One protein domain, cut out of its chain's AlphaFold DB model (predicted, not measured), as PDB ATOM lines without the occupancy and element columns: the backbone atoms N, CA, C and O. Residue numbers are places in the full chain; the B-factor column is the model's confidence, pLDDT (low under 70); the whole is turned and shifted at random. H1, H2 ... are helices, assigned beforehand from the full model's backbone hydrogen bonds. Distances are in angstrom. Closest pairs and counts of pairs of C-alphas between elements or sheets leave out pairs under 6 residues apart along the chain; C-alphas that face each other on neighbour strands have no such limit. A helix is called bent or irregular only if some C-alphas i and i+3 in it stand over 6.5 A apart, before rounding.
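What this domain is: This is residues 63 to 273 of the 274 residues of an uncharacterized protein of Pseudomonas sp. HMWF010 (UniProt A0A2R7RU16). Two helical lobes meet where H4 crosses the first part of H8: H1, H2, H4 and H5 make the smaller lobe, and H6 to H12 the larger. In the larger lobe the kinked H8 runs side by side with H10, H6 crosses H8, and H9 packs on H7 and H12; the small H3 lies out on a loop, and residues 73 to 78 and 157 to 163 stick out. The 211 printed residues have twelve named helices, H1 to H12 in order, and no named strand: the class is all helix, with mostly crossed packing. The whole is compact, with a radius of gyration of the C-alphas of 17.6 A and spans of 55 by 42 by 36 A.

How they stand to each other: H1, residues 63 to 73, and H2, residues 82 to 94, form a helical hairpin, closest at C-alphas 70 and 85, 7.0 A. H3, residues 106 to 111, touches no helix. H4, residues 121 to 133, touches H2 at C-alphas 125 and 87, 5.5 A, a steep tilt of 65 degrees. H5, residues 141 to 157, touches H4 with residues 144 to 151 alone, closest at C-alphas 147 and 133, 5.8 A. H8, residues 191 to 210, is the hub; it touches H4 with residues 191 to 199 alone, closest at C-alphas 195 and 127, 4.4 A. H6, residues 168 to 178, touches H8 at C-alphas 171 and 198, 6.5 A, about perpendicular at 87 degrees. H9, residues 213 to 229, touches H7, residues 182 to 188, with residues 213 to 220 alone, closest at C-alphas 217 and 184, 4.7 A. H10, residues 237 to 250, touches H8 at C-alphas 250 and 200, 3.9 A, a shallow tilt of 6 degrees, the same way. H11, residues 252 to 255, touches H8 at C-alphas 253 and 207, 6.7 A. H12, residues 260 to 272, touches H9 at C-alphas 264 and 226, 4.6 A. Every O i to N i+4 pair is within hydrogen-bond range in H1, H2, H4, H5, H6, H7, H9, H10 and H12; H3 has 1 of 2, H8 10 of 16, and H11 is too short for such a pair.

Where its parts are: H1 begins at C-alpha 63 (-5.851, 15.238, 17.161). H5 is 24.0 A long, H9 24.5 A and H10 19.4 A. H8, 24.3 A, is irregular: C-alphas 203 and 206 are 8.2 A apart, and it has a kink of 102 degrees near residue 204. H12 ends at C-alpha 272 (-18.519, 3.478, -15.595).

The domain as a whole: The C-alphas farthest apart, of Gly 76 and Asp 259, are 55.6 A apart. The printed part has no cut; the link from H2 to H3, 11 residues, is long. Mean pLDDT of the printed part is 81.1, with 66 residues under 70, among them 138 to 165.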
ATOM      1  N   TYR A  63      -4.417  15.358  16.832       73.12
ATOM      2  CA  TYR A  63      -5.851  15.238  17.161       73.12
ATOM      3  C   TYR A  63      -6.388  13.812  17.054       73.12
ATOM      4  O   TYR A  63      -7.317  13.419  17.764       73.12
ATOM      5  N   ASP A  64      -5.807  13.025  16.162       67.81
ATOM      6  CA  ASP A  64      -6.224  11.666  15.876       67.81
ATOM      7  C   ASP A  64      -5.886  10.702  17.035       67.81
ATOM      8  O   ASP A  64      -6.602   9.715  17.219       67.81
ATOM      9  N   LEU A  65      -4.873  10.999  17.856       75.50
ATOM     10  CA  LEU A  65      -4.570  10.283  19.106       75.50
ATOM     11  C   LEU A  65      -5.571  10.614  20.222       75.50
ATOM     12  O   LEU A  65      -5.966   9.745  21.002       75.50
ATOM     13  N   LEU A  66      -6.034  11.864  20.283       75.50
ATOM     14  CA  LEU A  66      -7.073  12.253  21.239       75.50
ATOM     15  C   LEU A  66      -8.427  11.649  20.866       75.50
ATOM     16  O   LEU A  66      -9.171  11.264  21.765       75.50
ATOM     17  N   LEU A  67      -8.713  11.474  19.569       70.56
ATOM     18  CA  LEU A  67      -9.862  10.693  19.103       70.56
ATOM     19  C   LEU A  67      -9.821   9.260  19.616       70.56
ATOM     20  O   LEU A  67     -10.797   8.793  20.199       70.56
ATOM     21  N   TYR A  68      -8.679   8.591  19.458       70.12
ATOM     22  CA  TYR A  68      -8.492   7.238  19.973       70.12
ATOM     23  C   TYR A  68      -8.781   7.165  21.477       70.12
ATOM     24  O   TYR A  68      -9.480   6.267  21.958       70.12
ATOM     25  N   ARG A  69      -8.317   8.164  22.235       73.12
ATOM     26  CA  ARG A  69      -8.582   8.242  23.669       73.12
ATOM     27  C   ARG A  69     -10.057   8.499  23.991       73.12
ATOM     28  O   ARG A  69     -10.574   7.851  24.894       73.12
ATOM     29  N   MET A  70     -10.750   9.375  23.257       72.50
ATOM     30  CA  MET A  70     -12.204   9.558  23.406       72.50
ATOM     31  C   MET A  70     -12.963   8.250  23.171       72.50
ATOM     32  O   MET A  70     -13.883   7.933  23.923       72.50
ATOM     33  N   ILE A  71     -12.580   7.480  22.150       63.75
ATOM     34  CA  ILE A  71     -13.255   6.220  21.824       63.75
ATOM     35  C   ILE A  71     -13.023   5.188  22.930       63.75
ATOM     36  O   ILE A  71     -13.976   4.610  23.451       63.75
ATOM     37  N   THR A  72     -11.774   5.021  23.365       66.69
ATOM     38  CA  THR A  72     -11.412   4.029  24.393       66.69
ATOM     39  C   THR A  72     -11.894   4.374  25.807       66.69
ATOM     40  O   THR A  72     -12.087   3.467  26.619       66.69
ATOM     41  N   LEU A  73     -12.127   5.654  26.122       67.62
ATOM     42  CA  LEU A  73     -12.626   6.098  27.433       67.62
ATOM     43  C   LEU A  73     -14.122   5.809  27.664       67.62
ATOM     44  O   LEU A  73     -14.556   5.795  28.812       67.62
ATOM     45  N   ASN A  74     -14.907   5.531  26.619       60.38
ATOM     46  CA  ASN A  74     -16.368   5.367  26.702       60.38
ATOM     47  C   ASN A  74     -16.853   3.958  27.121       60.38
ATOM     48  O   ASN A  74     -18.038   3.638  26.986       60.38
ATOM     49  N   ASN A  75     -15.978   3.103  27.660       48.97
ATOM     50  CA  ASN A  75     -16.343   1.751  28.097       48.97
ATOM     51  C   ASN A  75     -17.263   1.784  29.337       48.97
ATOM     52  O   ASN A  75     -16.799   1.925  30.465       48.97
ATOM     53  N   GLY A  76     -18.578   1.635  29.125       46.06
ATOM     54  CA  GLY A  76     -19.581   1.452  30.188       46.06
ATOM     55  C   GLY A  76     -20.732   2.469  30.229       46.06
ATOM     56  O   GLY A  76     -21.620   2.330  31.065       46.06
ATOM     57  N   GLN A  77     -20.756   3.469  29.340       57.56
ATOM     58  CA  GLN A  77     -21.864   4.429  29.191       57.56
ATOM     59  C   GLN A  77     -22.607   4.207  27.867       57.56
ATOM     60  O   GLN A  77     -22.166   3.415  27.037       57.56
ATOM     61  N   LYS A  78     -23.742   4.897  27.643       58.22
ATOM     62  CA  LYS A  78     -24.379   4.906  26.317       58.22
ATOM     63  C   LYS A  78     -23.350   5.484  25.335       58.22
ATOM     64  O   LYS A  78     -23.002   6.654  25.494       58.22
ATOM     65  N   PRO A  79     -22.826   4.685  24.392       57.09
ATOM     66  CA  PRO A  79     -21.660   5.080  23.624       57.09
ATOM     67  C   PRO A  79     -21.982   6.335  22.821       57.09
ATOM     68  O   PRO A  79     -23.013   6.421  22.147       57.09
ATOM     69  N   MET A  80     -21.103   7.327  22.931       64.12
ATOM     70  CA  MET A  80     -21.123   8.478  22.048       64.12
ATOM     71  C   MET A  80     -20.888   7.982  20.623       64.12
ATOM     72  O   MET A  80     -19.963   7.204  20.398       64.12
ATOM     73  N   THR A  81     -21.721   8.396  19.665       67.38
ATOM     74  CA  THR A  81     -21.512   7.970  18.277       67.38
ATOM     75  C   THR A  81     -20.166   8.496  17.795       67.38
ATOM     76  O   THR A  81     -19.756   9.607  18.147       67.38
ATOM     77  N   ALA A  82     -19.485   7.718  16.960       65.88
ATOM     78  CA  ALA A  82     -18.174   8.099  16.452       65.88
ATOM     79  C   ALA A  82     -18.220   9.444  15.692       65.88
ATOM     80  O   ALA A  82     -17.316  10.269  15.784       65.88
ATOM     81  N   ARG A  83     -19.357   9.731  15.045       65.25
ATOM     82  CA  ARG A  83     -19.659  11.037  14.445       65.25
ATOM     83  C   ARG A  83     -19.637  12.177  15.469       65.25
ATOM     84  O   ARG A  83     -19.004  13.197  15.219       65.25
ATOM     85  N   HIS A  84     -20.282  12.005  16.623       70.19
ATOM     86  CA  HIS A  84     -20.291  13.037  17.662       70.19
ATOM     87  C   HIS A  84     -18.892  13.250  18.272       70.19
ATOM     88  O   HIS A  84     -18.511  14.382  18.560       70.19
ATOM     89  N   GLN A  85     -18.085  12.190  18.394       68.31
ATOM     90  CA  GLN A  85     -16.672  12.291  18.800       68.31
ATOM     91  C   GLN A  85     -15.847  13.104  17.803       68.31
ATOM     92  O   GLN A  85     -15.110  14.007  18.202       68.31
ATOM     93  N   ILE A  86     -16.023  12.851  16.506       70.00
ATOM     94  CA  ILE A  86     -15.348  13.616  15.455       70.00
ATOM     95  C   ILE A  86     -15.769  15.089  15.490       70.00
ATOM     96  O   ILE A  86     -14.909  15.965  15.435       70.00
ATOM     97  N   GLU A  87     -17.056  15.397  15.656       69.81
ATOM     98  CA  GLU A  87     -17.542  16.781  15.770       69.81
ATOM     99  C   GLU A  87     -16.949  17.530  16.978       69.81
ATOM    100  O   GLU A  87     -16.627  18.721  16.870       69.81
ATOM    101  N   MET A  88     -16.771  16.851  18.117       69.81
ATOM    102  CA  MET A  88     -16.132  17.425  19.309       69.81
ATOM    103  C   MET A  88     -14.647  17.710  19.105       69.81
ATOM    104  O   MET A  88     -14.162  18.740  19.562       69.81
ATOM    105  N   LEU A  89     -13.927  16.868  18.370       68.69
ATOM    106  CA  LEU A  89     -12.530  17.152  18.034       68.69
ATOM    107  C   LEU A  89     -12.396  18.235  16.985       68.69
ATOM    108  O   LEU A  89     -11.544  19.103  17.119       68.69
ATOM    109  N   THR A  90     -13.262  18.210  15.972       68.88
ATOM    110  CA  THR A  90     -13.287  19.252  14.944       68.88
ATOM    111  C   THR A  90     -13.503  20.612  15.608       68.88
ATOM    112  O   THR A  90     -12.846  21.571  15.232       68.88
ATOM    113  N   LYS A  91     -14.322  20.688  16.672       69.31
ATOM    114  CA  LYS A  91     -14.416  21.885  17.524       69.31
ATOM    115  C   LYS A  91     -13.043  22.355  18.003       69.31
ATOM    116  O   LYS A  91     -12.700  23.504  17.798       69.31
ATOM    117  N   GLY A  92     -12.270  21.461  18.615       66.19
ATOM    118  CA  GLY A  92     -10.942  21.780  19.134       66.19
ATOM    119  C   GLY A  92      -9.907  22.102  18.052       66.19
ATOM    120  O   GLY A  92      -8.932  22.763  18.363       66.19
ATOM    121  N   ILE A  93     -10.085  21.648  16.808       66.88
ATOM    122  CA  ILE A  93      -9.230  22.026  15.662       66.88
ATOM    123  C   ILE A  93      -9.571  23.436  15.172       66.88
ATOM    124  O   ILE A  93      -8.704  24.183  14.738       66.88
ATOM    125  N   ILE A  94     -10.855  23.780  15.213       67.31
ATOM    126  CA  ILE A  94     -11.395  25.030  14.683       67.31
ATOM    127  C   ILE A  94     -11.229  26.179  15.684       67.31
ATOM    128  O   ILE A  94     -10.880  27.292  15.297       67.31
ATOM    129  N   ASP A  95     -11.477  25.915  16.966       63.94
ATOM    130  CA  ASP A  95     -11.552  26.938  18.011       63.94
ATOM    131  C   ASP A  95     -10.163  27.390  18.511       63.94
ATOM    132  O   ASP A  95     -10.078  28.401  19.205       63.94
ATOM    133  N   THR A  96      -9.064  26.704  18.157       58.69
ATOM    134  CA  THR A  96      -7.697  27.118  18.550       58.69
ATOM    135  C   THR A  96      -7.216  28.375  17.828       58.69
ATOM    136  O   THR A  96      -6.203  28.947  18.219       58.69
ATOM    137  N   GLY A  97      -7.923  28.830  16.787       58.44
ATOM    138  CA  GLY A  97      -7.559  30.032  16.029       58.44
ATOM    139  C   GLY A  97      -6.259  29.899  15.229       58.44
ATOM    140  O   GLY A  97      -5.798  30.875  14.645       58.44
ATOM    141  N   GLU A  98      -5.677  28.700  15.172       66.00
ATOM    142  CA  GLU A  98      -4.430  28.417  14.453       66.00
ATOM    143  C   GLU A  98      -4.602  28.393  12.929       66.00
ATOM    144  O   GLU A  98      -3.614  28.340  12.201       66.00
ATOM    145  N   ILE A  99      -5.844  28.420  12.441       73.94
ATOM    146  CA  ILE A  99      -6.178  28.365  11.019       73.94
ATOM    147  C   ILE A  99      -6.997  29.611  10.678       73.94
ATOM    148  O   ILE A  99      -8.093  29.805  11.203       73.94
ATOM    149  N   GLY A 100      -6.497  30.442   9.763       79.31
ATOM    150  CA  GLY A 100      -7.094  31.721   9.365       79.31
ATOM    151  C   GLY A 100      -8.362  31.634   8.507       79.31
ATOM    152  O   GLY A 100      -8.666  32.576   7.772       79.31
ATOM    153  N   ILE A 101      -9.121  30.535   8.574       84.12
ATOM    154  CA  ILE A 101     -10.414  30.404   7.888       84.12
ATOM    155  C   ILE A 101     -11.568  30.732   8.834       84.12
ATOM    156  O   ILE A 101     -11.640  30.256   9.963       84.12
ATOM    157  N   SER A 102     -12.522  31.532   8.355       84.19
ATOM    158  CA  SER A 102     -13.743  31.804   9.114       84.19
ATOM    159  C   SER A 102     -14.645  30.576   9.087       84.19
ATOM    160  O   SER A 102     -15.012  30.099   8.011       84.19
ATOM    161  N   ILE A 103     -15.030  30.075  10.259       84.12
ATOM    162  CA  ILE A 103     -15.945  28.944  10.396       84.12
ATOM    163  C   ILE A 103     -17.190  29.393  11.146       84.12
ATOM    164  O   ILE A 103     -17.127  30.195  12.072       84.12
ATOM    165  N   PHE A 104     -18.334  28.878  10.714       82.31
ATOM    166  CA  PHE A 104     -19.636  29.263  11.219       82.31
ATOM    167  C   PHE A 104     -20.488  28.029  11.509       82.31
ATOM    168  O   PHE A 104     -20.540  27.094  10.699       82.31
ATOM    169  N   SER A 105     -21.139  27.996  12.672       78.00
ATOM    170  CA  SER A 105     -22.023  26.894  13.052       78.00
ATOM    171  C   SER A 105     -23.489  27.187  12.722       78.00
ATOM    172  O   SER A 105     -23.898  28.331  12.540       78.00
ATOM    173  N   GLU A 106     -24.318  26.143  12.672       69.75
ATOM    174  CA  GLU A 106     -25.767  26.299  12.482       69.75
ATOM    175  C   GLU A 106     -26.422  27.070  13.638       69.75
ATOM    176  O   GLU A 106     -27.323  27.869  13.402       69.75
ATOM    177  N   LYS A 107     -25.922  26.928  14.872       63.56
ATOM    178  CA  LYS A 107     -26.411  27.711  16.020       63.56
ATOM    179  C   LYS A 107     -26.127  29.204  15.860       63.56
ATOM    180  O   LYS A 107     -26.958  30.029  16.219       63.56
ATOM    181  N   ASP A 108     -24.988  29.551  15.265       62.41
ATOM    182  CA  ASP A 108     -24.651  30.947  14.976       62.41
ATOM    183  C   ASP A 108     -25.550  31.520  13.866       62.41
ATOM    184  O   ASP A 108     -25.815  32.724  13.853       62.41
ATOM    185  N   SER A 109     -26.060  30.656  12.972       62.22
ATOM    186  CA  SER A 109     -26.969  31.004  11.861       62.22
ATOM    187  C   SER A 109     -28.349  31.455  12.319       62.22
ATOM    188  O   SER A 109     -28.983  32.274  11.655       62.22
ATOM    189  N   GLU A 110     -28.786  30.961  13.475       62.50
ATOM    190  CA  GLU A 110     -30.030  31.385  14.117       62.50
ATOM    191  C   GLU A 110     -29.881  32.764  14.780       62.50
ATOM    192  O   GLU A 110     -30.856  33.501  14.911       62.50
ATOM    193  N   LEU A 111     -28.653  33.131  15.166       67.69
ATOM    194  CA  LEU A 111     -28.337  34.358  15.902       67.69
ATOM    195  C   LEU A 111     -27.869  35.503  14.993       67.69
ATOM    196  O   LEU A 111     -28.051  36.675  15.325       67.69
ATOM    197  N   SER A 112     -27.240  35.192  13.858       71.38
ATOM    198  CA  SER A 112     -26.611  36.180  12.982       71.38
ATOM    199  C   SER A 112     -26.458  35.673  11.546       71.38
ATOM    200  O   SER A 112     -26.511  34.476  11.272       71.38
ATOM    201  N   LYS A 113     -26.257  36.591  10.593       74.62
ATOM    202  CA  LYS A 113     -25.905  36.191   9.225       74.62
ATOM    203  C   LYS A 113     -24.485  35.608   9.209       74.62
ATOM    204  O   LYS A 113     -23.608  36.211   9.830       74.62
ATOM    205  N   PRO A 114     -24.236  34.518   8.457       76.19
ATOM    206  CA  PRO A 114     -22.892  33.976   8.303       76.19
ATOM    207  C   PRO A 114     -21.932  35.056   7.789       76.19
ATOM    208  O   PRO A 114     -22.289  35.763   6.835       76.19
ATOM    209  N   PRO A 115     -20.726  35.189   8.369       80.94
ATOM    210  CA  PRO A 115     -19.689  36.039   7.809       80.94
ATOM    211  C   PRO A 115     -19.436  35.690   6.339       80.94
ATOM    212  O   PRO A 115     -19.500  34.530   5.923       80.94
ATOM    213  N   GLN A 116     -19.150  36.701   5.520       81.50
ATOM    214  CA  GLN A 116     -18.880  36.464   4.107       81.50
ATOM    215  C   GLN A 116     -17.654  35.553   3.952       81.50
ATOM    216  O   GLN A 116     -16.603  35.808   4.532       81.50
ATOM    217  N   GLY A 117     -17.796  34.492   3.155       84.12
ATOM    218  CA  GLY A 117     -16.723  33.524   2.930       84.12
ATOM    219  C   GLY A 117     -16.525  32.503   4.054       84.12
ATOM    220  O   GLY A 117     -15.555  31.755   3.995       84.12
ATOM    221  N   SER A 118     -17.425  32.420   5.044       89.19
ATOM    222  CA  SER A 118     -17.300  31.439   6.127       89.19
ATOM    223  C   SER A 118     -17.616  30.008   5.673       89.19
ATOM    224  O   SER A 118     -18.578  29.767   4.931       89.19
ATOM    225  N   PHE A 119     -16.843  29.046   6.164       91.50
ATOM    226  CA  PHE A 119     -17.084  27.614   6.008       91.50
ATOM    227  C   PHE A 119     -18.116  27.135   7.027       91.50
ATOM    228  O   PHE A 119     -18.138  27.600   8.169       91.50
ATOM    229  N   LYS A 120     -18.979  26.192   6.637       89.69
ATOM    230  CA  LYS A 120     -19.887  25.567   7.601       89.69
ATOM    231  C   LYS A 120     -19.111  24.578   8.447       89.69
ATOM    232  O   LYS A 120     -18.388  23.728   7.935       89.69
ATOM    233  N   ARG A 121     -19.324  24.639   9.754       85.19
ATOM    234  CA  ARG A 121     -18.689  23.718  10.692       85.19
ATOM    235  C   ARG A 121     -19.041  22.249  10.430       85.19
ATOM    236  O   ARG A 121     -18.189  21.384  10.617       85.19
ATOM    237  N   SER A 122     -20.267  21.972   9.988       84.56
ATOM    238  CA  SER A 122     -20.706  20.626   9.602       84.56
ATOM    239  C   SER A 122     -19.914  20.077   8.413       84.56
ATOM    240  O   SER A 122     -19.493  18.924   8.464       84.56
ATOM    241  N   ASP A 123     -19.620  20.911   7.412       90.50
ATOM    242  CA  ASP A 123     -18.823  20.518   6.242       90.50
ATOM    243  C   ASP A 123     -17.365  20.205   6.632       90.50
ATOM    244  O   ASP A 123     -16.802  19.218   6.162       90.50
ATOM    245  N   ILE A 124     -16.760  20.980   7.548       89.88
ATOM    246  CA  ILE A 124     -15.406  20.692   8.065       89.88
ATOM    247  C   ILE A 124     -15.380  19.377   8.859       89.88
ATOM    248  O   ILE A 124     -14.454  18.582   8.708       89.88
ATOM    249  N   ALA A 125     -16.397  19.114   9.685       83.94
ATOM    250  CA  ALA A 125     -16.495  17.859  10.432       83.94
ATOM    251  C   ALA A 125     -16.695  16.647   9.502       83.94
ATOM    252  O   ALA A 125     -16.125  15.574   9.732       83.94
ATOM    253  N   GLU A 126     -17.465  16.809   8.422       86.50
ATOM    254  CA  GLU A 126     -17.626  15.783   7.390       86.50
ATOM    255  C   GLU A 126     -16.306  15.539   6.644       86.50
ATOM    256  O   GLU A 126     -15.900  14.386   6.479       86.50
ATOM    257  N   ALA A 127     -15.580  16.602   6.283       90.81
ATOM    258  CA  ALA A 127     -14.248  16.512   5.689       90.81
ATOM    259  C   ALA A 127     -13.254  15.794   6.616       90.81
ATOM    260  O   ALA A 127     -12.551  14.889   6.168       90.81
ATOM    261  N   TYR A 128     -13.246  16.104   7.916       85.75
ATOM    262  CA  TYR A 128     -12.386  15.414   8.880       85.75
ATOM    263  C   TYR A 128     -12.755  13.931   9.025       85.75
ATOM    264  O   TYR A 128     -11.884  13.063   9.065       85.75
ATOM    265  N   THR A 129     -14.051  13.608   9.019       81.44
ATOM    266  CA  THR A 129     -14.510  12.211   9.002       81.44
ATOM    267  C   THR A 129     -13.993  11.485   7.759       81.44
ATOM    268  O   THR A 129     -13.485  10.367   7.860       81.44
ATOM    269  N   ALA A 130     -14.087  12.117   6.587       86.44
ATOM    270  CA  ALA A 130     -13.598  11.552   5.331       86.44
ATOM    271  C   ALA A 130     -12.074  11.381   5.331       86.44
ATOM    272  O   ALA A 130     -11.568  10.352   4.889       86.44
ATOM    273  N   PHE A 131     -11.345  12.351   5.890       85.88
ATOM    274  CA  PHE A 131      -9.898  12.290   6.081       85.88
ATOM    275  C   PHE A 131      -9.482  11.065   6.901       85.88
ATOM    276  O   PHE A 131      -8.591  10.318   6.484       85.88
ATOM    277  N   LEU A 132     -10.144  10.868   8.048       78.19
ATOM    278  CA  LEU A 132      -9.875   9.769   8.971       78.19
ATOM    279  C   LEU A 132     -10.193   8.427   8.321       78.19
ATOM    280  O   LEU A 132      -9.316   7.580   8.229       78.19
ATOM    281  N   THR A 133     -11.426   8.271   7.836       77.44
ATOM    282  CA  THR A 133     -11.937   7.031   7.214       77.44
ATOM    283  C   THR A 133     -11.340   6.719   5.849       77.44
ATOM    284  O   THR A 133     -11.600   5.650   5.300       77.44
ATOM    285  N   ASP A 134     -10.576   7.662   5.302       82.81
ATOM    286  CA  ASP A 134     -10.012   7.611   3.964       82.81
ATOM    287  C   ASP A 134     -11.061   7.331   2.871       82.81
ATOM    288  O   ASP A 134     -10.817   6.656   1.872       82.81
ATOM    289  N   SER A 135     -12.275   7.841   3.088       84.69
ATOM    290  CA  SER A 135     -13.450   7.524   2.287       84.69
ATOM    291  C   SER A 135     -14.358   8.733   2.141       84.69
ATOM    292  O   SER A 135     -14.696   9.412   3.108       84.69
ATOM    293  N   VAL A 136     -14.829   8.959   0.915       86.25
ATOM    294  CA  VAL A 136     -15.839   9.982   0.615       86.25
ATOM    295  C   VAL A 136     -17.275   9.490   0.856       86.25
ATOM    296  O   VAL A 136     -18.225  10.264   0.745       86.25
ATOM    297  N   HIS A 137     -17.456   8.213   1.219       80.94
ATOM    298  CA  HIS A 137     -18.755   7.583   1.506       80.94
ATOM    299  C   HIS A 137     -19.084   7.552   3.001       80.94
ATOM    300  O   HIS A 137     -19.666   6.603   3.527       80.94
ATOM    301  N   ASN A 138     -18.756   8.634   3.692       67.25
ATOM    302  CA  ASN A 138     -18.969   8.844   5.123       67.25
ATOM    303  C   ASN A 138     -20.425   9.215   5.497       67.25
ATOM    304  O   ASN A 138     -20.676   9.756   6.570       67.25
ATOM    305  N   GLN A 139     -21.407   8.949   4.632       63.44
ATOM    306  CA  GLN A 139     -22.828   9.146   4.956       63.44
ATOM    307  C   GLN A 139     -23.452   7.923   5.634       63.44
ATOM    308  O   GLN A 139     -24.491   8.037   6.279       63.44
ATOM    309  N   ASN A 140     -22.822   6.753   5.518       67.56
ATOM    310  CA  ASN A 140     -23.291   5.546   6.182       67.56
ATOM    311  C   ASN A 140     -22.622   5.417   7.553       67.56
ATOM    312  O   ASN A 140     -21.476   4.984   7.655       67.56
ATOM    313  N   THR A 141     -23.354   5.772   8.611       63.78
ATOM    314  CA  THR A 141     -22.859   5.764   9.997       63.78
ATOM    315  C   THR A 141     -22.241   4.426  10.406       63.78
ATOM    316  O   THR A 141     -21.220   4.428  11.079       63.78
ATOM    317  N   ARG A 142     -22.773   3.290   9.930       63.50
ATOM    318  CA  ARG A 142     -22.201   1.964  10.232       63.50
ATOM    319  C   ARG A 142     -20.840   1.744   9.572       63.50
ATOM    320  O   ARG A 142     -19.979   1.097  10.153       63.50
ATOM    321  N   ILE A 143     -20.644   2.277   8.361       62.84
ATOM    322  CA  ILE A 143     -19.349   2.221   7.666       62.84
ATOM    323  C   ILE A 143     -18.341   3.107   8.393       62.84
ATOM    324  O   ILE A 143     -17.200   2.699   8.557       62.84
ATOM    325  N   ILE A 144     -18.766   4.284   8.860       64.06
ATOM    326  CA  ILE A 144     -17.918   5.179   9.656       64.06
ATOM    327  C   ILE A 144     -17.486   4.492  10.950       64.06
ATOM    328  O   ILE A 144     -16.303   4.490  11.251       64.06
ATOM    329  N   GLU A 145     -18.421   3.893  11.690       65.50
ATOM    330  CA  GLU A 145     -18.135   3.168  12.935       65.50
ATOM    331  C   GLU A 145     -17.159   2.013  12.687       65.50
ATOM    332  O   GLU A 145     -16.100   1.986  13.301       65.50
ATOM    333  N   SER A 146     -17.431   1.153  11.699       65.31
ATOM    334  CA  SER A 146     -16.530   0.050  11.326       65.31
ATOM    335  C   SER A 146     -15.147   0.537  10.891       65.31
ATOM    336  O   SER A 146     -14.139  -0.029  11.294       65.31
ATOM    337  N   LYS A 147     -15.075   1.587  10.062       64.62
ATOM    338  CA  LYS A 147     -13.800   2.128   9.573       64.62
ATOM    339  C   LYS A 147     -13.014   2.800  10.680       64.62
ATOM    340  O   LYS A 147     -11.799   2.675  10.706       64.62
ATOM    341  N   LEU A 148     -13.684   3.508  11.583       65.38
ATOM    342  CA  LEU A 148     -13.030   4.075  12.750       65.38
ATOM    343  C   LEU A 148     -12.522   2.955  13.647       65.38
ATOM    344  O   LEU A 148     -11.346   2.990  13.965       65.38
ATOM    345  N   ASP A 149     -13.313   1.924  13.942       63.88
ATOM    346  CA  ASP A 149     -12.847   0.754  14.695       63.88
ATOM    347  C   ASP A 149     -11.623   0.097  14.032       63.88
ATOM    348  O   ASP A 149     -10.623  -0.156  14.704       63.88
ATOM    349  N   GLU A 150     -11.635  -0.086  12.708       64.44
ATOM    350  CA  GLU A 150     -10.477  -0.556  11.930       64.44
ATOM    351  C   GLU A 150      -9.264   0.373  12.062       64.44
ATOM    352  O   GLU A 150      -8.151  -0.106  12.253       64.44
ATOM    353  N   ILE A 151      -9.452   1.693  11.993       62.97
ATOM    354  CA  ILE A 151      -8.376   2.684  12.145       62.97
ATOM    355  C   ILE A 151      -7.809   2.674  13.560       62.97
ATOM    356  O   ILE A 151      -6.606   2.856  13.731       62.97
ATOM    357  N   LEU A 152      -8.650   2.489  14.576       58.84
ATOM    358  CA  LEU A 152      -8.210   2.397  15.965       58.84
ATOM    359  C   LEU A 152      -7.400   1.128  16.182       58.84
ATOM    360  O   LEU A 152      -6.338   1.190  16.788       58.84
ATOM    361  N   VAL A 153      -7.879  -0.007  15.673       58.03
ATOM    362  CA  VAL A 153      -7.159  -1.282  15.753       58.03
ATOM    363  C   VAL A 153      -5.854  -1.199  14.960       58.03
ATOM    364  O   VAL A 153      -4.806  -1.555  15.489       58.03
ATOM    365  N   GLY A 154      -5.901  -0.652  13.743       55.53
ATOM    366  CA  GLY A 154      -4.752  -0.445  12.867       55.53
ATOM    367  C   GLY A 154      -3.693   0.450  13.500       55.53
ATOM    368  O   GLY A 154      -2.560   0.021  13.640       55.53
ATOM    369  N   ARG A 155      -4.050   1.637  14.013       52.75
ATOM    370  CA  ARG A 155      -3.087   2.528  14.694       52.75
ATOM    371  C   ARG A 155      -2.562   1.991  16.027       52.75
ATOM    372  O   ARG A 155      -1.481   2.391  16.443       52.75
ATOM    373  N   VAL A 156      -3.294   1.107  16.708       45.38
ATOM    374  CA  VAL A 156      -2.791   0.408  17.906       45.38
ATOM    375  C   VAL A 156      -1.785  -0.684  17.535       45.38
ATOM    376  O   VAL A 156      -0.839  -0.914  18.286       45.38
ATOM    377  N   MET A 157      -1.972  -1.345  16.391       44.50
ATOM    378  CA  MET A 157      -1.071  -2.392  15.900       44.50
ATOM    379  C   MET A 157       0.151  -1.827  15.157       44.50
ATOM    380  O   MET A 157       1.242  -2.366  15.313       44.50
ATOM    381  N   ASP A 158      -0.003  -0.702  14.457       43.59
ATOM    382  CA  ASP A 158       1.024  -0.013  13.664       43.59
ATOM    383  C   ASP A 158       1.700   1.130  14.440       43.59
ATOM    384  O   ASP A 158       1.986   2.195  13.891       43.59
ATOM    385  N   SER A 159       1.995   0.929  15.727       38.97
ATOM    386  CA  SER A 159       2.729   1.920  16.540       38.97
ATOM    387  C   SER A 159       4.153   2.235  16.032       38.97
ATOM    388  O   SER A 159       4.805   3.110  16.594       38.97
ATOM    389  N   ASP A 160       4.583   1.610  14.928       38.25
ATOM    390  CA  ASP A 160       5.825   1.885  14.197       38.25
ATOM    391  C   ASP A 160       5.631   2.412  12.749       38.25
ATOM    392  O   ASP A 160       6.626   2.603  12.051       38.25
ATOM    393  N   ILE A 161       4.411   2.698  12.260       38.41
ATOM    394  CA  ILE A 161       4.210   3.139  10.858       38.41
ATOM    395  C   ILE A 161       3.783   4.609  10.768       38.41
ATOM    396  O   ILE A 161       2.610   4.984  10.737       38.41
ATOM    397  N   THR A 162       4.798   5.454  10.658       41.25
ATOM    398  CA  THR A 162       4.759   6.859  10.235       41.25
ATOM    399  C   THR A 162       4.653   6.970   8.704       41.25
ATOM    400  O   THR A 162       5.538   7.517   8.060       41.25
ATOM    401  N   GLU A 163       3.585   6.457   8.076       46.97
ATOM    402  CA  GLU A 163       3.441   6.522   6.597       46.97
ATOM    403  C   GLU A 163       2.261   7.365   6.082       46.97
ATOM    404  O   GLU A 163       1.922   7.322   4.900       46.97
ATOM    405  N   VAL A 164       1.666   8.218   6.921       52.47
ATOM    406  CA  VAL A 164       0.919   9.383   6.416       52.47
ATOM    407  C   VAL A 164       1.466  10.633   7.094       52.47
ATOM    408  O   VAL A 164       1.021  11.016   8.178       52.47
ATOM    409  N   ASP A 165       2.449  11.248   6.431       67.56
ATOM    410  CA  ASP A 165       3.121  12.483   6.866       67.56
ATOM    411  C   ASP A 165       2.187  13.710   6.824       67.56
ATOM    412  O   ASP A 165       2.487  14.771   7.353       67.56
ATOM    413  N   VAL A 166       1.005  13.561   6.218       82.44
ATOM    414  CA  VAL A 166       0.014  14.631   6.092       82.44
ATOM    415  C   VAL A 166      -1.030  14.503   7.195       82.44
ATOM    416  O   VAL A 166      -1.811  13.547   7.224       82.44
ATOM    417  N   SER A 167      -1.091  15.486   8.088       83.50
ATOM    418  CA  SER A 167      -2.150  15.613   9.087       83.50
ATOM    419  C   SER A 167      -3.373  16.350   8.520       83.50
ATOM    420  O   SER A 167      -3.306  17.036   7.500       83.50
ATOM    421  N   PHE A 168      -4.522  16.264   9.199       85.06
ATOM    422  CA  PHE A 168      -5.689  17.062   8.801       85.06
ATOM    423  C   PHE A 168      -5.434  18.571   8.951       85.06
ATOM    424  O   PHE A 168      -5.982  19.366   8.193       85.06
ATOM    425  N   HIS A 169      -4.568  18.967   9.886       83.81
ATOM    426  CA  HIS A 169      -4.154  20.357  10.043       83.81
ATOM    427  C   HIS A 169      -3.399  20.864   8.801       83.81
ATOM    428  O   HIS A 169      -3.647  21.982   8.353       83.81
ATOM    429  N   ASP A 170      -2.572  20.027   8.172       88.25
ATOM    430  CA  ASP A 170      -1.881  20.382   6.923       88.25
ATOM    431  C   ASP A 170      -2.864  20.561   5.759       88.25
ATOM    432  O   ASP A 170      -2.749  21.499   4.969       88.25
ATOM    433  N   ILE A 171      -3.918  19.737   5.709       92.94
ATOM    434  CA  ILE A 171      -5.021  19.944   4.762       92.94
ATOM    435  C   ILE A 171      -5.726  21.280   5.018       92.94
ATOM    436  O   ILE A 171      -6.013  22.012   4.072       92.94
ATOM    437  N   LEU A 172      -5.984  21.641   6.278       91.69
ATOM    438  CA  LEU A 172      -6.612  22.922   6.603       91.69
ATOM    439  C   LEU A 172      -5.715  24.121   6.264       91.69
ATOM    440  O   LEU A 172      -6.239  25.131   5.799       91.69
ATOM    441  N   LYS A 173      -4.388  23.995   6.373       92.19
ATOM    442  CA  LYS A 173      -3.439  25.001   5.859       92.19
ATOM    443  C   LYS A 173      -3.538  25.174   4.344       92.19
ATOM    444  O   LYS A 173      -3.448  26.299   3.851       92.19
ATOM    445  N   LEU A 174      -3.761  24.098   3.583       96.38
ATOM    446  CA  LEU A 174      -4.046  24.215   2.147       96.38
ATOM    447  C   LEU A 174      -5.377  24.938   1.898       96.38
ATOM    448  O   LEU A 174      -5.432  25.830   1.052       96.38
ATOM    449  N   VAL A 175      -6.433  24.604   2.649       96.50
ATOM    450  CA  VAL A 175      -7.738  25.287   2.551       96.50
ATOM    451  C   VAL A 175      -7.600  26.779   2.867       96.50
ATOM    452  O   VAL A 175      -8.134  27.608   2.131       96.50
ATOM    453  N   GLU A 176      -6.855  27.136   3.910       94.81
ATOM    454  CA  GLU A 176      -6.542  28.519   4.272       94.81
ATOM    455  C   GLU A 176      -5.796  29.239   3.149       94.81
ATOM    456  O   GLU A 176      -6.255  30.278   2.668       94.81
ATOM    457  N   LYS A 177      -4.693  28.653   2.671       96.31
ATOM    458  CA  LYS A 177      -3.893  29.185   1.563       96.31
ATOM    459  C   LYS A 177      -4.763  29.486   0.341       96.31
ATOM    460  O   LYS A 177      -4.693  30.582  -0.215       96.31
ATOM    461  N   TYR A 178      -5.593  28.535  -0.081       97.69
ATOM    462  CA  TYR A 178      -6.440  28.688  -1.266       97.69
ATOM    463  C   TYR A 178      -7.637  29.607  -1.048       97.69
ATOM    464  O   TYR A 178      -8.108  30.225  -2.003       97.69
ATOM    465  N   SER A 179      -8.067  29.798   0.200       95.31
ATOM    466  CA  SER A 179      -9.115  30.761   0.543       95.31
ATOM    467  C   SER A 179      -8.722  32.220   0.262       95.31
ATOM    468  O   SER A 179      -9.595  33.090   0.253       95.31
ATOM    469  N   GLY A 180      -7.441  32.491  -0.023       93.69
ATOM    470  CA  GLY A 180      -6.964  33.780  -0.533       93.69
ATOM    471  C   GLY A 180      -7.491  34.152  -1.929       93.69
ATOM    472  O   GLY A 180      -7.424  35.321  -2.305       93.69
ATOM    473  N   ASN A 181      -8.047  33.201  -2.687       96.88
ATOM    474  CA  ASN A 181      -8.763  33.451  -3.940       96.88
ATOM    475  C   ASN A 181     -10.270  33.181  -3.744       96.88
ATOM    476  O   ASN A 181     -10.659  32.158  -3.185       96.88
ATOM    477  N   ASN A 182     -11.136  34.099  -4.195       95.88
ATOM    478  CA  ASN A 182     -12.584  34.001  -3.963       95.88
ATOM    479  C   ASN A 182     -13.229  32.790  -4.656       95.88
ATOM    480  O   ASN A 182     -14.042  32.119  -4.026       95.88
ATOM    481  N   THR A 183     -12.860  32.500  -5.905       96.81
ATOM    482  CA  THR A 183     -13.388  31.357  -6.667       96.81
ATOM    483  C   THR A 183     -12.978  30.047  -6.005       96.81
ATOM    484  O   THR A 183     -13.832  29.218  -5.689       96.81
ATOM    485  N   ALA A 184     -11.689  29.909  -5.686       97.50
ATOM    486  CA  ALA A 184     -11.156  28.768  -4.949       97.50
ATOM    487  C   ALA A 184     -11.859  28.569  -3.596       97.50
ATOM    488  O   ALA A 184     -12.279  27.459  -3.260       97.50
ATOM    489  N   ARG A 185     -12.025  29.655  -2.828       97.00
ATOM    490  CA  ARG A 185     -12.731  29.639  -1.542       97.00
ATOM    491  C   ARG A 185     -14.163  29.158  -1.711       97.00
ATOM    492  O   ARG A 185     -14.603  28.288  -0.969       97.00
ATOM    493  N   ASP A 186     -14.908  29.726  -2.651       96.25
ATOM    494  CA  ASP A 186     -16.320  29.394  -2.827       96.25
ATOM    495  C   ASP A 186     -16.505  27.962  -3.338       96.25
ATOM    496  O   ASP A 186     -17.426  27.279  -2.889       96.25
ATOM    497  N   TRP A 187     -15.578  27.461  -4.157       98.06
ATOM    498  CA  TRP A 187     -15.531  26.055  -4.551       98.06
ATOM    499  C   TRP A 187     -15.282  25.129  -3.353       98.06
ATOM    500  O   TRP A 187     -16.009  24.149  -3.176       98.06
ATOM    501  N   LEU A 188     -14.308  25.455  -2.493       97.88
ATOM    502  CA  LEU A 188     -14.000  24.705  -1.268       97.88
ATOM    503  C   LEU A 188     -15.115  24.799  -0.219       97.88
ATOM    504  O   LEU A 188     -15.249  23.918   0.615       97.88
ATOM    505  N   ARG A 189     -15.951  25.837  -0.230       95.12
ATOM    506  CA  ARG A 189     -17.076  25.956   0.714       95.12
ATOM    507  C   ARG A 189     -18.241  25.020   0.396       95.12
ATOM    508  O   ARG A 189     -19.167  24.917   1.197       95.12
ATOM    509  N   LEU A 190     -18.229  24.347  -0.753       95.12
ATOM    510  CA  LEU A 190     -19.230  23.338  -1.080       95.12
ATOM    511  C   LEU A 190     -18.880  22.023  -0.367       95.12
ATOM    512  O   LEU A 190     -17.838  21.434  -0.640       95.12
ATOM    513  N   GLY A 191     -19.770  21.523   0.499       93.81
ATOM    514  CA  GLY A 191     -19.527  20.324   1.320       93.81
ATOM    515  C   GLY A 191     -19.023  19.102   0.536       93.81
ATOM    516  O   GLY A 191     -18.048  18.461   0.917       93.81
ATOM    517  N   ASN A 192     -19.601  18.826  -0.638       95.44
ATOM    518  CA  ASN A 192     -19.131  17.734  -1.500       95.44
ATOM    519  C   ASN A 192     -17.701  17.961  -2.026       95.44
ATOM    520  O   ASN A 192     -16.917  17.022  -2.154       95.44
ATOM    521  N   ASN A 193     -17.352  19.208  -2.327       97.75
ATOM    522  CA  ASN A 193     -16.044  19.547  -2.859       97.75
ATOM    523  C   ASN A 193     -14.968  19.418  -1.788       97.75
ATOM    524  O   ASN A 193     -13.972  18.752  -2.047       97.75
ATOM    525  N   ILE A 194     -15.181  19.976  -0.591       96.94
ATOM    526  CA  ILE A 194     -14.192  19.900   0.493       96.94
ATOM    527  C   ILE A 194     -13.978  18.480   0.994       96.94
ATOM    528  O   ILE A 194     -12.844  18.111   1.290       96.94
ATOM    529  N   VAL A 195     -15.030  17.657   1.032       95.81
ATOM    530  CA  VAL A 195     -14.914  16.234   1.373       95.81
ATOM    531  C   VAL A 195     -14.035  15.508   0.353       95.81
ATOM    532  O   VAL A 195     -13.091  14.825   0.745       95.81
ATOM    533  N   GLY A 196     -14.299  15.687  -0.946       96.94
ATOM    534  CA  GLY A 196     -13.482  15.084  -2.002       96.94
ATOM    535  C   GLY A 196     -12.040  15.596  -1.988       96.94
ATOM    536  O   GLY A 196     -11.104  14.799  -1.913       96.94
ATOM    537  N   PHE A 197     -11.867  16.920  -1.953       98.25
ATOM    538  CA  PHE A 197     -10.571  17.594  -1.901       98.25
ATOM    539  C   PHE A 197      -9.735  17.089  -0.730       98.25
ATOM    540  O   PHE A 197      -8.588  16.713  -0.927       98.25
ATOM    541  N   THR A 198     -10.317  17.002   0.467       95.19
ATOM    542  CA  THR A 198      -9.617  16.551   1.675       95.19
ATOM    543  C   THR A 198      -9.037  15.150   1.517       95.19
ATOM    544  O   THR A 198      -7.895  14.906   1.902       95.19
ATOM    545  N   VAL A 199      -9.800  14.218   0.943       93.50
ATOM    546  CA  VAL A 199      -9.333  12.838   0.750       93.50
ATOM    547  C   VAL A 199      -8.291  12.763  -0.367       93.50
ATOM    548  O   VAL A 199      -7.281  12.074  -0.208       93.50
ATOM    549  N   GLY A 200      -8.498  13.480  -1.474       95.75
ATOM    550  CA  GLY A 200      -7.557  13.504  -2.598       95.75
ATOM    551  C   GLY A 200      -6.225  14.166  -2.236       95.75
ATOM    552  O   GLY A 200      -5.161  13.604  -2.491       95.75
ATOM    553  N   ALA A 201      -6.280  15.304  -1.544       96.56
ATOM    554  CA  ALA A 201      -5.123  16.103  -1.153       96.56
ATOM    555  C   ALA A 201      -4.135  15.352  -0.253       96.56
ATOM    556  O   ALA A 201      -2.954  15.674  -0.269       96.56
ATOM    557  N   LYS A 202      -4.560  14.300   0.464       90.81
ATOM    558  CA  LYS A 202      -3.639  13.413   1.202       90.81
ATOM    559  C   LYS A 202      -2.540  12.821   0.310       90.81
ATOM    560  O   LYS A 202      -1.445  12.576   0.794       90.81
ATOM    561  N   ARG A 203      -2.832  12.566  -0.972       93.12
ATOM    562  CA  ARG A 203      -1.917  11.900  -1.923       93.12
ATOM    563  C   ARG A 203      -1.088  12.875  -2.740       93.12
ATOM    564  O   ARG A 203      -0.082  12.490  -3.317       93.12
ATOM    565  N   SER A 204      -1.531  14.121  -2.813       95.38
ATOM    566  CA  SER A 204      -0.952  15.159  -3.662       95.38
ATOM    567  C   SER A 204      -0.551  16.400  -2.865       95.38
ATOM    568  O   SER A 204      -0.328  17.463  -3.447       95.38
ATOM    569  N   HIS A 205      -0.446  16.270  -1.539       94.75
ATOM    570  CA  HIS A 205      -0.158  17.363  -0.616       94.75
ATOM    571  C   HIS A 205       1.086  18.150  -1.039       94.75
ATOM    572  O   HIS A 205       1.025  19.371  -1.129       94.75
ATOM    573  N   ASP A 206       2.176  17.469  -1.397       93.56
ATOM    574  CA  ASP A 206       3.429  18.112  -1.811       93.56
ATOM    575  C   ASP A 206       3.282  18.960  -3.075       93.56
ATOM    576  O   ASP A 206       3.879  20.034  -3.191       93.56
ATOM    577  N   TYR A 207       2.497  18.482  -4.041       96.12
ATOM    578  CA  TYR A 207       2.216  19.222  -5.265       96.12
ATOM    579  C   TYR A 207       1.325  20.433  -4.964       96.12
ATOM    580  O   TYR A 207       1.645  21.560  -5.343       96.12
ATOM    581  N   LEU A 208       0.250  20.226  -4.197       97.38
ATOM    582  CA  LEU A 208      -0.655  21.283  -3.740       97.38
ATOM    583  C   LEU A 208       0.085  22.347  -2.895       97.38
ATOM    584  O   LEU A 208      -0.132  23.554  -3.022       97.38
ATOM    585  N   GLY A 209       1.062  21.934  -2.094       96.44
ATOM    586  CA  GLY A 209       1.929  22.830  -1.334       96.44
ATOM    587  C   GLY A 209       2.677  23.834  -2.219       96.44
ATOM    588  O   GLY A 209       2.888  24.976  -1.800       96.44
ATOM    589  N   LYS A 210       2.993  23.467  -3.467       97.06
ATOM    590  CA  LYS A 210       3.793  24.273  -4.406       97.06
ATOM    591  C   LYS A 210       2.971  25.216  -5.287       97.06
ATOM    592  O   LYS A 210       3.508  26.225  -5.735       97.06
ATOM    593  N   ILE A 211       1.691  24.931  -5.533       97.50
ATOM    594  CA  ILE A 211       0.863  25.754  -6.434       97.50
ATOM    595  C   ILE A 211       0.283  26.988  -5.731       97.50
ATOM    596  O   ILE A 211       0.044  26.985  -4.525       97.50
ATOM    597  N   SER A 212       0.051  28.069  -6.470       98.06
ATOM    598  CA  SER A 212      -0.544  29.304  -5.943       98.06
ATOM    599  C   SER A 212      -2.078  29.222  -5.817       98.06
ATOM    600  O   SER A 212      -2.701  28.385  -6.471       98.06
ATOM    601  N   PRO A 213      -2.724  30.118  -5.041       98.06
ATOM    602  CA  PRO A 213      -4.187  30.199  -4.981       98.06
ATOM    603  C   PRO A 213      -4.864  30.449  -6.333       98.06
ATOM    604  O   PRO A 213      -5.967  29.965  -6.557       98.06
ATOM    605  N   ASN A 214      -4.203  31.165  -7.249       98.19
ATOM    606  CA  ASN A 214      -4.729  31.388  -8.598       98.19
ATOM    607  C   ASN A 214      -4.663  30.114  -9.440       98.19
ATOM    608  O   ASN A 214      -5.662  29.738 -10.026       98.19
ATOM    609  N   GLN A 215      -3.546  29.382  -9.402       98.00
ATOM    610  CA  GLN A 215      -3.458  28.085 -10.085       98.00
ATOM    611  C   GLN A 215      -4.481  27.083  -9.542       98.00
ATOM    612  O   GLN A 215      -5.077  26.326 -10.296       98.00
ATOM    613  N   PHE A 216      -4.709  27.084  -8.225       98.56
ATOM    614  CA  PHE A 216      -5.767  26.269  -7.641       98.56
ATOM    615  C   PHE A 216      -7.159  26.700  -8.131       98.56
ATOM    616  O   PHE A 216      -7.975  25.838  -8.435       98.56
ATOM    617  N   SER A 217      -7.416  28.007  -8.263       98.44
ATOM    618  CA  SER A 217      -8.645  28.522  -8.881       98.44
ATOM    619  C   SER A 217      -8.835  27.979 -10.298       98.44
ATOM    620  O   SER A 217      -9.897  27.433 -10.587       98.44
ATOM    621  N   ASP A 218      -7.799  28.035 -11.137       98.12
ATOM    622  CA  ASP A 218      -7.843  27.511 -12.510       98.12
ATOM    623  C   ASP A 218      -8.196  26.011 -12.516       98.12
ATOM    624  O   ASP A 218      -9.021  25.552 -13.304       98.12
ATOM    625  N   PHE A 219      -7.647  25.236 -11.573       98.38
ATOM    626  CA  PHE A 219      -7.998  23.823 -11.410       98.38
ATOM    627  C   PHE A 219      -9.440  23.600 -10.950       98.38
ATOM    628  O   PHE A 219     -10.070  22.636 -11.382       98.38
ATOM    629  N   THR A 220      -9.982  24.463 -10.087       98.38
ATOM    630  CA  THR A 220     -11.398  24.368  -9.701       98.38
ATOM    631  C   THR A 220     -12.329  24.695 -10.864       98.38
ATOM    632  O   THR A 220     -13.361  24.046 -11.006       98.38
ATOM    633  N   GLU A 221     -11.956  25.634 -11.733       98.06
ATOM    634  CA  GLU A 221     -12.721  25.964 -12.939       98.06
ATOM    635  C   GLU A 221     -12.669  24.819 -13.957       98.06
ATOM    636  O   GLU A 221     -13.719  24.388 -14.434       98.06
ATOM    637  N   LEU A 222     -11.481  24.245 -14.188       98.00
ATOM    638  CA  LEU A 222     -11.297  23.045 -15.012       98.00
ATOM    639  C   LEU A 222     -12.147  21.870 -14.505       98.00
ATOM    640  O   LEU A 222     -12.801  21.180 -15.288       98.00
ATOM    641  N   PHE A 223     -12.172  21.657 -13.186       97.94
ATOM    642  CA  PHE A 223     -13.022  20.646 -12.567       97.94
ATOM    643  C   PHE A 223     -14.509  20.896 -12.851       97.94
ATOM    644  O   PHE A 223     -15.224  19.960 -13.208       97.94
ATOM    645  N   GLU A 224     -14.995  22.131 -12.680       96.50
ATOM    646  CA  GLU A 224     -16.409  22.457 -12.907       96.50
ATOM    647  C   GLU A 224     -16.808  22.298 -14.374       96.50
ATOM    648  O   GLU A 224     -17.867  21.729 -14.649       96.50
ATOM    649  N   GLU A 225     -15.967  22.748 -15.307       95.88
ATOM    650  CA  GLU A 225     -16.200  22.577 -16.741       95.88
ATOM    651  C   GLU A 225     -16.343  21.092 -17.086       95.88
ATOM    652  O   GLU A 225     -17.351  20.673 -17.670       95.88
ATOM    653  N   ALA A 226     -15.396  20.275 -16.618       95.31
ATOM    654  CA  ALA A 226     -15.413  18.848 -16.876       95.31
ATOM    655  C   ALA A 226     -16.608  18.139 -16.219       95.31
ATOM    656  O   ALA A 226     -17.241  17.281 -16.838       95.31
ATOM    657  N   PHE A 227     -16.946  18.509 -14.979       93.88
ATOM    658  CA  PHE A 227     -18.056  17.928 -14.222       93.88
ATOM    659  C   PHE A 227     -19.418  18.243 -14.853       93.88
ATOM    660  O   PHE A 227     -20.289  17.373 -14.918       93.88
ATOM    661  N   VAL A 228     -19.619  19.468 -15.348       91.44
ATOM    662  CA  VAL A 228     -20.854  19.864 -16.046       91.44
ATOM    663  C   VAL A 228     -21.008  19.103 -17.365       91.44
ATOM    664  O   VAL A 228     -22.116  18.656 -17.686       91.44
ATOM    665  N   ALA A 229     -19.909  18.893 -18.098       90.50
ATOM    666  CA  ALA A 229     -19.909  18.189 -19.379       90.50
ATOM    667  C   ALA A 229     -20.346  16.713 -19.280       90.50
ATOM    668  O   ALA A 229     -20.922  16.183 -20.229       90.50
ATOM    669  N   MET A 230     -20.194  16.067 -18.116       83.69
ATOM    670  CA  MET A 230     -20.581  14.662 -17.914       83.69
ATOM    671  C   MET A 230     -22.087  14.365 -18.012       83.69
ATOM    672  O   MET A 230     -22.486  13.200 -17.977       83.69
ATOM    673  N   ASN A 231     -22.945  15.389 -18.094       69.88
ATOM    674  CA  ASN A 231     -24.406  15.261 -18.075       69.88
ATOM    675  C   ASN A 231     -24.924  14.498 -16.836       69.88
ATOM    676  O   ASN A 231     -25.530  13.427 -16.910       69.88
ATOM    677  N   VAL A 232     -24.729  15.113 -15.669       64.44
ATOM    678  CA  VAL A 232     -25.024  14.566 -14.332       64.44
ATOM    679  C   VAL A 232     -26.515  14.300 -14.027       64.44
ATOM    680  O   VAL A 232     -26.864  13.922 -12.911       64.44
ATOM    681  N   SER A 233     -27.420  14.470 -14.996       63.88
ATOM    682  CA  SER A 233     -28.877  14.338 -14.810       63.88
ATOM    683  C   SER A 233     -29.354  12.914 -14.485       63.88
ATOM    684  O   SER A 233     -30.473  12.738 -14.003       63.88
ATOM    685  N   LYS A 234     -28.516  11.897 -14.722       65.44
ATOM    686  CA  LYS A 234     -28.832  10.474 -14.492       65.44
ATOM    687  C   LYS A 234     -28.106   9.853 -13.295       65.44
ATOM    688  O   LYS A 234     -28.261   8.659 -13.059       65.44
ATOM    689  N   ILE A 235     -27.325  10.636 -12.552       74.81
ATOM    690  CA  ILE A 235     -26.473  10.146 -11.461       74.81
ATOM    691  C   ILE A 235     -26.756  10.888 -10.157       74.81
ATOM    692  O   ILE A 235     -27.334  11.977 -10.135       74.81
ATOM    693  N   ASN A 236     -26.337  10.300  -9.037       85.19
ATOM    694  CA  ASN A 236     -26.380  10.982  -7.750       85.19
ATOM    695  C   ASN A 236     -25.303  12.079  -7.721       85.19
ATOM    696  O   ASN A 236     -24.168  11.828  -7.323       85.19
ATOM    697  N   VAL A 237     -25.686  13.296  -8.119       87.69
ATOM    698  CA  VAL A 237     -24.793  14.458  -8.275       87.69
ATOM    699  C   VAL A 237     -23.893  14.672  -7.055       87.69
ATOM    700  O   VAL A 237     -22.704  14.922  -7.210       87.69
ATOM    701  N   GLY A 238     -24.428  14.544  -5.837       89.44
ATOM    702  CA  GLY A 238     -23.649  14.743  -4.612       89.44
ATOM    703  C   GLY A 238     -22.636  13.627  -4.339       89.44
ATOM    704  O   GLY A 238     -21.513  13.907  -3.920       89.44
ATOM    705  N   LYS A 239     -23.005  12.361  -4.590       89.56
ATOM    706  CA  LYS A 239     -22.072  11.219  -4.513       89.56
ATOM    707  C   LYS A 239     -20.952  11.395  -5.546       89.56
ATOM    708  O   LYS A 239     -19.792  11.483  -5.159       89.56
ATOM    709  N   THR A 240     -21.317  11.559  -6.813       92.12
ATOM    710  CA  THR A 240     -20.366  11.635  -7.926       92.12
ATOM    711  C   THR A 240     -19.433  12.836  -7.802       92.12
ATOM    712  O   THR A 240     -18.230  12.706  -8.001       92.12
ATOM    713  N   ARG A 241     -19.937  14.007  -7.389       94.06
ATOM    714  CA  ARG A 241     -19.091  15.193  -7.185       94.06
ATOM    715  C   ARG A 241     -18.003  14.961  -6.142       94.06
ATOM    716  O   ARG A 241     -16.874  15.389  -6.351       94.06
ATOM    717  N   ARG A 242     -18.317  14.266  -5.042       93.94
ATOM    718  CA  ARG A 242     -17.325  13.910  -4.013       93.94
ATOM    719  C   ARG A 242     -16.257  12.964  -4.552       93.94
ATOM    720  O   ARG A 242     -15.075  13.183  -4.300       93.94
ATOM    721  N   GLU A 243     -16.665  11.934  -5.286       94.19
ATOM    722  CA  GLU A 243     -15.759  10.936  -5.870       94.19
ATOM    723  C   GLU A 243     -14.821  11.552  -6.902       94.19
ATOM    724  O   GLU A 243     -13.612  11.337  -6.848       94.19
ATOM    725  N   LEU A 244     -15.366  12.368  -7.802       95.94
ATOM    726  CA  LEU A 244     -14.582  13.018  -8.842       95.94
ATOM    727  C   LEU A 244     -13.699  14.120  -8.273       95.94
ATOM    728  O   LEU A 244     -12.554  14.231  -8.690       95.94
ATOM    729  N   SER A 245     -14.175  14.890  -7.288       97.50
ATOM    730  CA  SER A 245     -13.333  15.856  -6.569       97.50
ATOM    731  C   SER A 245     -12.141  15.147  -5.922       97.50
ATOM    732  O   SER A 245     -10.997  15.549  -6.124       97.50
ATOM    733  N   ARG A 246     -12.378  14.020  -5.233       97.44
ATOM    734  CA  ARG A 246     -11.292  13.183  -4.712       97.44
ATOM    735  C   ARG A 246     -10.341  12.761  -5.826       97.44
ATOM    736  O   ARG A 246      -9.151  13.016  -5.696       97.44
ATOM    737  N   LEU A 247     -10.837  12.121  -6.885       96.94
ATOM    738  CA  LEU A 247     -10.013  11.617  -7.988       96.94
ATOM    739  C   LEU A 247      -9.164  12.727  -8.616       96.94
ATOM    740  O   LEU A 247      -7.970  12.537  -8.856       96.94
ATOM    741  N   PHE A 248      -9.787  13.873  -8.878       98.19
ATOM    742  CA  PHE A 248      -9.159  15.018  -9.512       98.19
ATOM    743  C   PHE A 248      -8.017  15.561  -8.661       98.19
ATOM    744  O   PHE A 248      -6.895  15.686  -9.142       98.19
ATOM    745  N   PHE A 249      -8.263  15.796  -7.371       98.06
ATOM    746  CA  PHE A 249      -7.225  16.320  -6.490       98.06
ATOM    747  C   PHE A 249      -6.189  15.267  -6.086       98.06
ATOM    748  O   PHE A 249      -5.031  15.620  -5.900       98.06
ATOM    749  N   GLU A 250      -6.542  13.981  -6.041       96.56
ATOM    750  CA  GLU A 250      -5.599  12.866  -5.856       96.56
ATOM    751  C   GLU A 250      -4.578  12.804  -7.003       96.56
ATOM    752  O   GLU A 250      -3.393  12.589  -6.768       96.56
ATOM    753  N   LYS A 251      -5.025  13.045  -8.243       97.00
ATOM    754  CA  LYS A 251      -4.201  12.979  -9.463       97.00
ATOM    755  C   LYS A 251      -3.923  14.355 -10.073       97.00
ATOM    756  O   LYS A 251      -3.672  14.453 -11.274       97.00
ATOM    757  N   ILE A 252      -3.948  15.411  -9.261       97.31
ATOM    758  CA  ILE A 252      -3.894  16.799  -9.741       97.31
ATOM    759  C   ILE A 252      -2.631  17.110 -10.545       97.31
ATOM    760  O   ILE A 252      -2.694  17.849 -11.517       97.31
ATOM    761  N   GLU A 253      -1.495  16.504 -10.196       95.38
ATOM    762  CA  GLU A 253      -0.251  16.669 -10.951       95.38
ATOM    763  C   GLU A 253      -0.417  16.187 -12.397       95.38
ATOM    764  O   GLU A 253      -0.040  16.885 -13.334       95.38
ATOM    765  N   ARG A 254      -1.083  15.044 -12.601       95.44
ATOM    766  CA  ARG A 254      -1.403  14.535 -13.938       95.44
ATOM    767  C   ARG A 254      -2.438  15.416 -14.634       95.44
ATOM    768  O   ARG A 254      -2.242  15.774 -15.791       95.44
ATOM    769  N   PHE A 255      -3.528  15.753 -13.944       95.44
ATOM    770  CA  PHE A 255      -4.606  16.554 -14.532       95.44
ATOM    771  C   PHE A 255      -4.205  18.002 -14.815       95.44
ATOM    772  O   PHE A 255      -4.835  18.646 -15.642       95.44
ATOM    773  N   SER A 256      -3.120  18.497 -14.217       91.25
ATOM    774  CA  SER A 256      -2.600  19.834 -14.502       91.25
ATOM    775  C   SER A 256      -2.130  20.031 -15.944       91.25
ATOM    776  O   SER A 256      -2.021  21.164 -16.405       91.25
ATOM    777  N   ALA A 257      -1.857  18.934 -16.653       93.62
ATOM    778  CA  ALA A 257      -1.483  18.944 -18.061       93.62
ATOM    779  C   ALA A 257      -2.681  18.730 -19.004       93.62
ATOM    780  O   ALA A 257      -2.481  18.667 -20.216       93.62
ATOM    781  N   TYR A 258      -3.889  18.522 -18.468       95.94
ATOM    782  CA  TYR A 258      -5.076  18.163 -19.245       95.94
ATOM    783  C   TYR A 258      -5.959  19.388 -19.481       95.94
ATOM    784  O   TYR A 258      -5.988  20.315 -18.672       95.94
ATOM    785  N   ASP A 259      -6.692  19.370 -20.589       95.56
ATOM    786  CA  ASP A 259      -7.807  20.278 -20.835       95.56
ATOM    787  C   ASP A 259      -9.127  19.681 -20.316       95.56
ATOM    788  O   ASP A 259      -9.171  18.563 -19.791       95.56
ATOM    789  N   ALA A 260     -10.214  20.446 -20.430       94.75
ATOM    790  CA  ALA A 260     -11.515  20.032 -19.920       94.75
ATOM    791  C   ALA A 260     -12.024  18.745 -20.582       94.75
ATOM    792  O   ALA A 260     -12.571  17.893 -19.886       94.75
ATOM    793  N   GLU A 261     -11.794  18.562 -21.885       95.25
ATOM    794  CA  GLU A 261     -12.225  17.367 -22.620       95.25
ATOM    795  C   GLU A 261     -11.532  16.104 -22.086       95.25
ATOM    796  O   GLU A 261     -12.206  15.130 -21.744       95.25
ATOM    797  N   ALA A 262     -10.207  16.147 -21.909       96.38
ATOM    798  CA  ALA A 262      -9.450  15.024 -21.359       96.38
ATOM    799  C   ALA A 262      -9.815  14.720 -19.893       96.38
ATOM    800  O   ALA A 262      -9.829  13.558 -19.475       96.38
ATOM    801  N   VAL A 263     -10.129  15.742 -19.086       96.75
ATOM    802  CA  VAL A 263     -10.624  15.537 -17.712       96.75
ATOM    803  C   VAL A 263     -12.029  14.924 -17.725       96.75
ATOM    804  O   VAL A 263     -12.293  14.002 -16.951       96.75
ATOM    805  N   THR A 264     -12.921  15.373 -18.613       95.25
ATOM    806  CA  THR A 264     -14.268  14.804 -18.776       95.25
ATOM    807  C   THR A 264     -14.217  13.334 -19.174       95.25
ATOM    808  O   THR A 264     -14.958  12.533 -18.603       95.25
ATOM    809  N   GLU A 265     -13.335  12.952 -20.101       94.00
ATOM    810  CA  GLU A 265     -13.133  11.548 -20.478       94.00
ATOM    811  C   GLU A 265     -12.694  10.710 -19.268       94.00
ATOM    812  O   GLU A 265     -13.330   9.704 -18.945       94.00
ATOM    813  N   ALA A 266     -11.696  11.184 -18.516       94.50
ATOM    814  CA  ALA A 266     -11.236  10.511 -17.302       94.50
ATOM    815  C   ALA A 266     -12.341  10.383 -16.237       94.50
ATOM    816  O   ALA A 266     -12.409   9.379 -15.519       94.50
ATOM    817  N   PHE A 267     -13.220  11.381 -16.118       94.38
ATOM    818  CA  PHE A 267     -14.360  11.298 -15.213       94.38
ATOM    819  C   PHE A 267     -15.408  10.293 -15.697       94.38
ATOM    820  O   PHE A 267     -15.933   9.530 -14.884       94.38
ATOM    821  N   HIS A 268     -15.701  10.247 -17.000       91.12
ATOM    822  CA  HIS A 268     -16.606   9.249 -17.565       91.12
ATOM    823  C   HIS A 268     -16.112   7.833 -17.287       91.12
ATOM    824  O   HIS A 268     -16.882   7.033 -16.754       91.12
ATOM    825  N   GLU A 269     -14.837   7.548 -17.559       90.25
ATOM    826  CA  GLU A 269     -14.221   6.254 -17.261       90.25
ATOM    827  C   GLU A 269     -14.379   5.878 -15.785       90.25
ATOM    828  O   GLU A 269     -14.832   4.778 -15.475       90.25
ATOM    829  N   ALA A 270     -14.083   6.807 -14.871       88.31
ATOM    830  CA  ALA A 270     -14.198   6.565 -13.435       88.31
ATOM    831  C   ALA A 270     -15.634   6.235 -12.991       88.31
ATOM    832  O   ALA A 270     -15.819   5.448 -12.069       88.31
ATOM    833  N   THR A 271     -16.647   6.804 -13.649       84.44
ATOM    834  CA  THR A 271     -18.063   6.568 -13.309       84.44
ATOM    835  C   THR A 271     -18.692   5.334 -13.958       84.44
ATOM    836  O   THR A 271     -19.796   4.965 -13.576       84.44
ATOM    837  N   MET A 272     -18.024   4.696 -14.926       74.88
ATOM    838  CA  MET A 272     -18.519   3.478 -15.595       74.88
ATOM    839  C   MET A 272     -18.089   2.182 -14.889       74.88
ATOM    840  O   MET A 272     -18.552   1.104 -15.257       74.88
ATOM    841  N   VAL A 273     -17.173   2.281 -13.921       58.69
ATOM    842  CA  VAL A 273     -16.579   1.142 -13.195       58.69
ATOM    843  C   VAL A 273     -17.321   0.835 -11.876       58.69
ATOM    844  O   VAL A 273     -17.057  -0.196 -11.260       58.69
TER     845      VAL A 273